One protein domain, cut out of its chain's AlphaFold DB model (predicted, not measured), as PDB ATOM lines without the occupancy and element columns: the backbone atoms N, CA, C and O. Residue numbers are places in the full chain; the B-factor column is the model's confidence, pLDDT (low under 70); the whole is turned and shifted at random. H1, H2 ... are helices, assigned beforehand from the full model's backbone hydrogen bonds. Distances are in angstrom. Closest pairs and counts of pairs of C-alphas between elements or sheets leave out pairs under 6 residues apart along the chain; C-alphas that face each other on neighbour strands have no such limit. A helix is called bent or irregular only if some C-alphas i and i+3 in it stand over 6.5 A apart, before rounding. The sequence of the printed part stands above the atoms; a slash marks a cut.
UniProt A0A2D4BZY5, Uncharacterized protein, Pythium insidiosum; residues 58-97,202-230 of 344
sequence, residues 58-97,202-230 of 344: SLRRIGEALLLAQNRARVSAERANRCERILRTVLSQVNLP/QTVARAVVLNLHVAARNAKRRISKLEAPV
ATOM      1  N   SER A  58     -28.539  50.064 -78.124       89.50
ATOM      2  CA  SER A  58     -27.335  49.638 -77.404       89.50
ATOM      3  C   SER A  58     -26.927  50.593 -76.279       89.50
ATOM      4  O   SER A  58     -26.618  50.135 -75.182       89.50
ATOM      5  N   LEU A  59     -26.953  51.909 -76.510       89.44
ATOM      6  CA  LEU A  59     -26.631  52.913 -75.489       89.44
ATOM      7  C   LEU A  59     -27.660  52.908 -74.362       89.44
ATOM      8  O   LEU A  59     -27.287  53.034 -73.199       89.44
ATOM      9  N   ARG A  60     -28.935  52.671 -74.690       92.06
ATOM     10  CA  ARG A  60     -29.993  52.514 -73.689       92.06
ATOM     11  C   ARG A  60     -29.740  51.312 -72.776       92.06
ATOM     12  O   ARG A  60     -29.754  51.471 -71.561       92.06
ATOM     13  N   ARG A  61     -29.405  50.145 -73.339       92.75
ATOM     14  CA  ARG A  61     -29.063  48.940 -72.554       92.75
ATOM     15  C   ARG A  61     -27.827  49.137 -71.675       92.75
ATOM     16  O   ARG A  61     -27.798  48.658 -70.546       92.75
ATOM     17  N   ILE A  62     -26.811  49.844 -72.176       94.31
ATOM     18  CA  ILE A  62     -25.620  50.182 -71.384       94.31
ATOM     19  C   ILE A  62     -26.000  51.121 -70.232       94.31
ATOM     20  O   ILE A  62     -25.586  50.884 -69.100       94.31
ATOM     21  N   GLY A  63     -26.824  52.139 -70.495       95.12
ATOM     22  CA  GLY A  63     -27.340  53.045 -69.467       95.12
ATOM     23  C   GLY A  63     -28.124  52.310 -68.378       95.12
ATOM     24  O   GLY A  63     -27.855  52.497 -67.195       95.12
ATOM     25  N   GLU A  64     -29.022  51.405 -68.766       96.50
ATOM     26  CA  GLU A  64     -29.797  50.574 -67.834       96.50
ATOM     27  C   GLU A  64     -28.893  49.659 -66.987       96.50
ATOM     28  O   GLU A  64     -29.064  49.567 -65.770       96.50
ATOM     29  N   ALA A  65     -27.878  49.032 -67.593       96.06
ATOM     30  CA  ALA A  65     -26.924  48.190 -66.873       96.06
ATOM     31  C   ALA A  65     -26.068  48.989 -65.872       96.06
ATOM     32  O   ALA A  65     -25.820  48.518 -64.758       96.06
ATOM     33  N   LEU A  66     -25.642  50.199 -66.242       96.25
ATOM     34  CA  LEU A  66     -24.888  51.089 -65.357       96.25
ATOM     35  C   LEU A  66     -25.741  51.563 -64.177       96.25
ATOM     36  O   LEU A  66     -25.275  51.505 -63.040       96.25
ATOM     37  N   LEU A  67     -26.997  51.946 -64.419       96.62
ATOM     38  CA  LEU A  67     -27.934  52.321 -63.356       96.62
ATOM     39  C   LEU A  67     -28.186  51.157 -62.388       96.62
ATOM     40  O   LEU A  67     -28.167  51.341 -61.171       96.62
ATOM     41  N   LEU A  68     -28.341  49.933 -62.902       96.75
ATOM     42  CA  LEU A  68     -28.478  48.739 -62.065       96.75
ATOM     43  C   LEU A  68     -27.225  48.502 -61.201       96.75
ATOM     44  O   LEU A  68     -27.340  48.179 -60.016       96.75
ATOM     45  N   ALA A  69     -26.029  48.654 -61.776       92.88
ATOM     46  CA  ALA A  69     -24.769  48.486 -61.056       92.88
ATOM     47  C   ALA A  69     -24.595  49.544 -59.954       92.88
ATOM     48  O   ALA A  69     -24.234  49.195 -58.829       92.88
ATOM     49  N   GLN A  70     -24.924  50.805 -60.243       97.00
ATOM     50  CA  GLN A  70     -24.903  51.899 -59.268       97.00
ATOM     51  C   GLN A  70     -25.881  51.652 -58.117       97.00
ATOM     52  O   GLN A  70     -25.499  51.769 -56.952       97.00
ATOM     53  N   ASN A  71     -27.109  51.225 -58.417       96.31
ATOM     54  CA  ASN A  71     -28.095  50.894 -57.389       96.31
ATOM     55  C   ASN A  71     -27.622  49.738 -56.497       96.31
ATOM     56  O   ASN A  71     -27.740  49.807 -55.275       96.31
ATOM     57  N   ARG A  72     -27.016  48.692 -57.077       94.31
ATOM     58  CA  ARG A  72     -26.432  47.585 -56.298       94.31
ATOM     59  C   ARG A  72     -25.276  48.045 -55.410       94.31
ATOM     60  O   ARG A  72     -25.205  47.619 -54.258       94.31
ATOM     61  N   ALA A  73     -24.405  48.914 -55.921       91.38
ATOM     62  CA  ALA A  73     -23.312  49.487 -55.144       91.38
ATOM     63  C   ALA A  73     -23.848  50.314 -53.963       91.38
ATOM     64  O   ALA A  73     -23.432  50.092 -52.825       91.38
ATOM     65  N   ARG A  74     -24.850  51.171 -54.199       95.25
ATOM     66  CA  ARG A  74     -25.501  51.976 -53.156       95.25
ATOM     67  C   ARG A  74     -26.119  51.113 -52.056       95.25
ATOM     68  O   ARG A  74     -25.827  51.328 -50.884       95.25
ATOM     69  N   VAL A  75     -26.886  50.085 -52.423       92.88
ATOM     70  CA  VAL A  75     -27.484  49.150 -51.452       92.88
ATOM     71  C   VAL A  75     -26.408  48.420 -50.642       92.88
ATOM     72  O   VAL A  75     -26.576  48.198 -49.444       92.88
ATOM     73  N   SER A  76     -25.287  48.044 -51.268       88.19
ATOM     74  CA  SER A  76     -24.183  47.398 -50.549       88.19
ATOM     75  C   SER A  76     -23.497  48.334 -49.547       88.19
ATOM     76  O   SER A  76     -23.207  47.903 -48.432       88.19
ATOM     77  N   ALA A  77     -23.326  49.614 -49.895       91.81
ATOM     78  CA  ALA A  77     -22.770  50.628 -49.003       91.81
ATOM     79  C   ALA A  77     -23.715  50.928 -47.829       91.81
ATOM     80  O   ALA A  77     -23.291  50.958 -46.679       91.81
ATOM     81  N   GLU A  78     -25.020  51.053 -48.087       92.75
ATOM     82  CA  GLU A  78     -26.024  51.239 -47.031       92.75
ATOM     83  C   GLU A  78     -26.062  50.055 -46.052       92.75
ATOM     84  O   GLU A  78     -26.196  50.260 -44.843       92.75
ATOM     85  N   ARG A  79     -25.893  48.816 -46.545       89.31
ATOM     86  CA  ARG A  79     -25.756  47.628 -45.686       89.31
ATOM     87  C   ARG A  79     -24.490  47.679 -44.832       89.31
ATOM     88  O   ARG A  79     -24.587  47.413 -43.639       89.31
ATOM     89  N   ALA A  80     -23.345  48.046 -45.408       89.19
ATOM     90  CA  ALA A  80     -22.094  48.182 -44.662       89.19
ATOM     91  C   ALA A  80     -22.219  49.232 -43.542       89.19
ATOM     92  O   ALA A  80     -21.977  48.914 -42.381       89.19
ATOM     93  N   ASN A  81     -22.746  50.417 -43.862       89.00
ATOM     94  CA  ASN A  81     -22.966  51.500 -42.896       89.00
ATOM     95  C   ASN A  81     -23.975  51.124 -41.797       89.00
ATOM     96  O   ASN A  81     -23.954  51.680 -40.697       89.00
ATOM     97  N   ARG A  82     -24.920  50.218 -42.089       90.94
ATOM     98  CA  ARG A  82     -25.851  49.684 -41.087       90.94
ATOM     99  C   ARG A  82     -25.147  48.703 -40.150       90.94
ATOM    100  O   ARG A  82     -25.328  48.815 -38.944       90.94
ATOM    101  N   CYS A  83     -24.341  47.783 -40.684       86.50
ATOM    102  CA  CYS A  83     -23.544  46.858 -39.875       86.50
ATOM    103  C   CYS A  83     -22.554  47.601 -38.971       86.50
ATOM    104  O   CYS A  83     -22.453  47.274 -37.795       86.50
ATOM    105  N   GLU A  84     -21.891  48.635 -39.488       88.69
ATOM    106  CA  GLU A  84     -20.986  49.495 -38.722       88.69
ATOM    107  C   GLU A  84     -21.707  50.195 -37.563       88.69
ATOM    108  O   GLU A  84     -21.216  50.197 -36.437       88.69
ATOM    109  N   ARG A  85     -22.908  50.741 -37.804       87.44
ATOM    110  CA  ARG A  85     -23.728  51.348 -36.745       87.44
ATOM    111  C   ARG A  85     -24.129  50.344 -35.672       87.44
ATOM    112  O   ARG A  85     -23.951  50.644 -34.499       87.44
ATOM    113  N   ILE A  86     -24.619  49.165 -36.063       87.31
ATOM    114  CA  ILE A  86     -24.979  48.102 -35.112       87.31
ATOM    115  C   ILE A  86     -23.759  47.715 -34.278       87.31
ATOM    116  O   ILE A  86     -23.857  47.625 -33.060       87.31
ATOM    117  N   LEU A  87     -22.602  47.540 -34.914       82.81
ATOM    118  CA  LEU A  87     -21.388  47.150 -34.216       82.81
ATOM    119  C   LEU A  87     -20.891  48.252 -33.266       82.81
ATOM    120  O   LEU A  87     -20.517  47.935 -32.143       82.81
ATOM    121  N   ARG A  88     -20.970  49.537 -33.645       82.56
ATOM    122  CA  ARG A  88     -20.711  50.654 -32.715       82.56
ATOM    123  C   ARG A  88     -21.666  50.636 -31.521       82.56
ATOM    124  O   ARG A  88     -21.221  50.837 -30.398       82.56
ATOM    125  N   THR A  89     -22.955  50.373 -31.744       84.75
ATOM    126  CA  THR A  89     -23.938  50.274 -30.656       84.75
ATOM    127  C   THR A  89     -23.617  49.107 -29.724       84.75
ATOM    128  O   THR A  89     -23.578  49.305 -28.514       84.75
ATOM    129  N   VAL A  90     -23.308  47.925 -30.263       83.69
ATOM    130  CA  VAL A  90     -22.919  46.759 -29.455       83.69
ATOM    131  C   VAL A  90     -21.650  47.055 -28.659       83.69
ATOM    132  O   VAL A  90     -21.649  46.861 -27.452       83.69
ATOM    133  N   LEU A  91     -20.607  47.609 -29.283       81.12
ATOM    134  CA  LEU A  91     -19.374  47.986 -28.580       81.12
ATOM    135  C   LEU A  91     -19.591  49.073 -27.518       81.12
ATOM    136  O   LEU A  91     -18.860  49.105 -26.540       81.12
ATOM    137  N   SER A  92     -20.582  49.955 -27.689       83.62
ATOM    138  CA  SER A  92     -20.933  50.950 -26.665       83.62
ATOM    139  C   SER A  92     -21.741  50.374 -25.496       83.62
ATOM    140  O   SER A  92     -21.719  50.939 -24.409       83.62
ATOM    141  N   GLN A  93     -22.478  49.279 -25.718       81.50
ATOM    142  CA  GLN A  93     -23.331  48.633 -24.712       81.50
ATOM    143  C   GLN A  93     -22.594  47.551 -23.935       81.50
ATOM    144  O   GLN A  93     -22.804  47.388 -22.733       81.50
ATOM    145  N   VAL A  94     -21.721  46.810 -24.617       85.88
ATOM    146  CA  VAL A  94     -20.735  45.971 -23.960       85.88
ATOM    147  C   VAL A  94     -19.733  46.951 -23.364       85.88
ATOM    148  O   VAL A  94     -18.796  47.363 -24.038       85.88
ATOM    149  N   ASN A  95     -19.972  47.361 -22.115       62.44
ATOM    150  CA  ASN A  95     -19.003  48.026 -21.246       62.44
ATOM    151  C   ASN A  95     -17.807  47.084 -21.038       62.44
ATOM    152  O   ASN A  95     -17.548  46.608 -19.935       62.44
ATOM    153  N   LEU A  96     -17.073  46.779 -22.109       61.16
ATOM    154  CA  LEU A  96     -15.701  46.351 -21.984       61.16
ATOM    155  C   LEU A  96     -15.048  47.468 -21.172       61.16
ATOM    156  O   LEU A  96     -15.271  48.638 -21.506       61.16
ATOM    157  N   PRO A  97     -14.329  47.158 -20.084       53.84
ATOM    158  CA  PRO A  97     -13.560  48.139 -19.335       53.84
ATOM    159  C   PRO A  97     -12.444  48.676 -20.243       53.84
ATOM    160  O   PRO A  97     -11.271  48.335 -20.115       53.84
ATOM    161  N   GLN A 202     -21.257  36.056 -23.658       55.72
ATOM    162  CA  GLN A 202     -19.980  35.990 -24.372       55.72
ATOM    163  C   GLN A 202     -20.061  35.082 -25.601       55.72
ATOM    164  O   GLN A 202     -19.519  35.424 -26.654       55.72
ATOM    165  N   THR A 203     -20.762  33.954 -25.511       62.97
ATOM    166  CA  THR A 203     -20.939  33.018 -26.628       62.97
ATOM    167  C   THR A 203     -21.766  33.639 -27.756       62.97
ATOM    168  O   THR A 203     -21.380  33.552 -28.927       62.97
ATOM    169  N   VAL A 204     -22.843  34.357 -27.426       59.16
ATOM    170  CA  VAL A 204     -23.654  35.100 -28.402       59.16
ATOM    171  C   VAL A 204     -22.852  36.246 -29.023       59.16
ATOM    172  O   VAL A 204     -22.846  36.391 -30.248       59.16
ATOM    173  N   ALA A 205     -22.106  37.016 -28.225       57.94
ATOM    174  CA  ALA A 205     -21.238  38.077 -28.736       57.94
ATOM    175  C   ALA A 205     -20.169  37.523 -29.695       57.94
ATOM    176  O   ALA A 205     -19.990  38.060 -30.791       57.94
ATOM    177  N   ARG A 206     -19.526  36.396 -29.351       60.09
ATOM    178  CA  ARG A 206     -18.568  35.692 -30.220       60.09
ATOM    179  C   ARG A 206     -19.215  35.238 -31.526       60.09
ATOM    180  O   ARG A 206     -18.644  35.461 -32.591       60.09
ATOM    181  N   ALA A 207     -20.409  34.649 -31.472       56.78
ATOM    182  CA  ALA A 207     -21.126  34.195 -32.662       56.78
ATOM    183  C   ALA A 207     -21.509  35.361 -33.590       56.78
ATOM    184  O   ALA A 207     -21.353  35.265 -34.810       56.78
ATOM    185  N   VAL A 208     -21.961  36.487 -33.029       59.44
ATOM    186  CA  VAL A 208     -22.297  37.701 -33.788       59.44
ATOM    187  C   VAL A 208     -21.048  38.306 -34.430       59.44
ATOM    188  O   VAL A 208     -21.060  38.594 -35.627       59.44
ATOM    189  N   VAL A 209     -19.956  38.440 -33.673       67.06
ATOM    190  CA  VAL A 209     -18.675  38.993 -34.144       67.06
ATOM    191  C   VAL A 209     -18.057  38.113 -35.238       67.06
ATOM    192  O   VAL A 209     -17.652  38.625 -36.284       67.06
ATOM    193  N   LEU A 210     -18.071  36.787 -35.072       60.94
ATOM    194  CA  LEU A 210     -17.589  35.836 -36.077       60.94
ATOM    195  C   LEU A 210     -18.418  35.908 -37.371       60.94
ATOM    196  O   LEU A 210     -17.856  35.975 -38.466       60.94
ATOM    197  N   ASN A 211     -19.750  35.950 -37.262       54.75
ATOM    198  CA  ASN A 211     -20.637  36.066 -38.422       54.75
ATOM    199  C   ASN A 211     -20.457  37.404 -39.154       54.75
ATOM    200  O   ASN A 211     -20.440  37.427 -40.390       54.75
ATOM    201  N   LEU A 212     -20.253  38.505 -38.422       56.81
ATOM    202  CA  LEU A 212     -19.949  39.806 -39.019       56.81
ATOM    203  C   LEU A 212     -18.598  39.793 -39.745       56.81
ATOM    204  O   LEU A 212     -18.507  40.288 -40.868       56.81
ATOM    205  N   HIS A 213     -17.569  39.176 -39.156       58.16
ATOM    206  CA  HIS A 213     -16.253  39.044 -39.782       58.16
ATOM    207  C   HIS A 213     -16.313  38.193 -41.052       58.16
ATOM    208  O   HIS A 213     -15.789  38.588 -42.092       58.16
ATOM    209  N   VAL A 214     -17.009  37.054 -41.020       56.41
ATOM    210  CA  VAL A 214     -17.216  36.215 -42.209       56.41
ATOM    211  C   VAL A 214     -17.968  36.991 -43.295       56.41
ATOM    212  O   VAL A 214     -17.578  36.936 -44.465       56.41
ATOM    213  N   ALA A 215     -18.994  37.766 -42.936       49.41
ATOM    214  CA  ALA A 215     -19.725  38.613 -43.875       49.41
ATOM    215  C   ALA A 215     -18.838  39.718 -44.481       49.41
ATOM    216  O   ALA A 215     -18.830  39.885 -45.705       49.41
ATOM    217  N   ALA A 216     -18.038  40.410 -43.667       53.00
ATOM    218  CA  ALA A 216     -17.100  41.444 -44.106       53.00
ATOM    219  C   ALA A 216     -15.996  40.871 -45.011       53.00
ATOM    220  O   ALA A 216     -15.713  41.404 -46.088       53.00
ATOM    221  N   ARG A 217     -15.430  39.714 -44.650       56.25
ATOM    222  CA  ARG A 217     -14.403  39.017 -45.434       56.25
ATOM    223  C   ARG A 217     -14.963  38.487 -46.753       56.25
ATOM    224  O   ARG A 217     -14.284  38.551 -47.776       56.25
ATOM    225  N   ASN A 218     -16.212  38.024 -46.766       50.31
ATOM    226  CA  ASN A 218     -16.908  37.625 -47.988       50.31
ATOM    227  C   ASN A 218     -17.248  38.826 -48.879       50.31
ATOM    228  O   ASN A 218     -17.096  38.731 -50.098       50.31
ATOM    229  N   ALA A 219     -17.633  39.968 -48.307       48.09
ATOM    230  CA  ALA A 219     -17.806  41.213 -49.052       48.09
ATOM    231  C   ALA A 219     -16.478  41.660 -49.687       48.09
ATOM    232  O   ALA A 219     -16.429  41.864 -50.900       48.09
ATOM    233  N   LYS A 220     -15.375  41.663 -48.927       48.91
ATOM    234  CA  LYS A 220     -14.013  41.926 -49.427       48.91
ATOM    235  C   LYS A 220     -13.581  40.921 -50.492       48.91
ATOM    236  O   LYS A 220     -13.003  41.322 -51.492       48.91
ATOM    237  N   ARG A 221     -13.891  39.626 -50.359       47.84
ATOM    238  CA  ARG A 221     -13.631  38.611 -51.404       47.84
ATOM    239  C   ARG A 221     -14.437  38.861 -52.675       47.84
ATOM    240  O   ARG A 221     -13.953  38.584 -53.764       47.84
ATOM    241  N   ARG A 222     -15.663  39.371 -52.567       45.81
ATOM    242  CA  ARG A 222     -16.493  39.708 -53.734       45.81
ATOM    243  C   ARG A 222     -16.020  40.993 -54.406       45.81
ATOM    244  O   ARG A 222     -15.937  41.010 -55.627       45.81
ATOM    245  N   ILE A 223     -15.635  42.002 -53.629       46.66
ATOM    246  CA  ILE A 223     -15.028  43.245 -54.123       46.66
ATOM    247  C   ILE A 223     -13.665  42.943 -54.756       46.66
ATOM    248  O   ILE A 223     -13.456  43.260 -55.918       46.66
ATOM    249  N   SER A 224     -12.794  42.191 -54.086       44.94
ATOM    250  CA  SER A 224     -11.503  41.766 -54.645       44.94
ATOM    251  C   SER A 224     -11.630  40.796 -55.821       44.94
ATOM    252  O   SER A 224     -10.735  40.762 -56.648       44.94
ATOM    253  N   LYS A 225     -12.725  40.035 -55.973       45.50
ATOM    254  CA  LYS A 225     -13.022  39.281 -57.210       45.50
ATOM    255  C   LYS A 225     -13.491  40.181 -58.353       45.50
ATOM    256  O   LYS A 225     -13.253  39.838 -59.507       45.50
ATOM    257  N   LEU A 226     -14.133  41.309 -58.049       41.28
ATOM    258  CA  LEU A 226     -14.426  42.360 -59.028       41.28
ATOM    259  C   LEU A 226     -13.153  43.153 -59.379       41.28
ATOM    260  O   LEU A 226     -12.997  43.570 -60.523       41.28
ATOM    261  N   GLU A 227     -12.207  43.270 -58.445       41.31
ATOM    262  CA  GLU A 227     -10.878  43.849 -58.669       41.31
ATOM    263  C   GLU A 227      -9.854  42.847 -59.224       41.31
ATOM    264  O   GLU A 227      -8.878  43.266 -59.820       41.31
ATOM    265  N   ALA A 228     -10.027  41.529 -59.104       37.62
ATOM    266  CA  ALA A 228      -9.095  40.518 -59.615       37.62
ATOM    267  C   ALA A 228      -8.887  40.577 -61.144       37.62
ATOM    268  O   ALA A 228      -7.737  40.464 -61.575       37.62
ATOM    269  N   PRO A 229      -9.910  40.835 -61.990       39.38
ATOM    270  CA  PRO A 229      -9.665  41.134 -63.402       39.38
ATOM    271  C   PRO A 229      -8.963  42.490 -63.622       39.38
ATOM    272  O   PRO A 229      -8.415  42.717 -64.700       39.38
ATOM    273  N   VAL A 230      -8.917  43.366 -62.610       43.94
ATOM    274  CA  VAL A 230      -8.164  44.637 -62.600       43.94
ATOM    275  C   VAL A 230      -6.730  44.443 -62.049       43.94
ATOM    276  O   VAL A 230      -5.791  45.075 -62.528       43.94
TER     277      VAL A 230
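This is residues 58 to 97 and 202 to 230 of the 344 residues of an uncharacterized protein of Pythium insidiosum (UniProt A0A2D4BZY5). Two long helices, H1 and then H2, run loosely side by side in opposite ways, slightly crossed and meeting at hardly a point; residues 58 to 75 of H1 and 220 to 230 of H2 stick out free. The 69 printed residues have no named strand, and the class is all helix. The whole is an extended rod, spanning 59 by 22 by 17 A, with a radius of gyration of the C-alphas of 17.0 A.

Start with H1, residues 58 to 93, where every O i to N i+4 pair is within hydrogen-bond range. In H2, residues 202 to 230, 23 of 25 are. Look at Cys 83 and Leu 212: their C-alphas, the closest of the two helices, are 8.0 A apart. H1 and H2 are close but not clearly touching, at a shallow tilt of 27 degrees, opposite ways.

Find C-alpha 58 at (-27.335, 49.638, -77.404); from there H1 runs 52.9 A to C-alpha 93. H2 runs 40.9 A to C-alpha 230 at (-8.164, 44.637, -62.600); it is irregular, but only just, with C-alphas 226 and 229 6.6 A apart.

The C-alphas farthest apart, of Ser 58 and Pro 97, are 59.7 A apart. Residues 98 to 201 are not printed; C-alphas 97 and 202 are 14.6 A apart across this cut. The model's pLDDT is under 70 at residues 95 to 97 and 202 to 230.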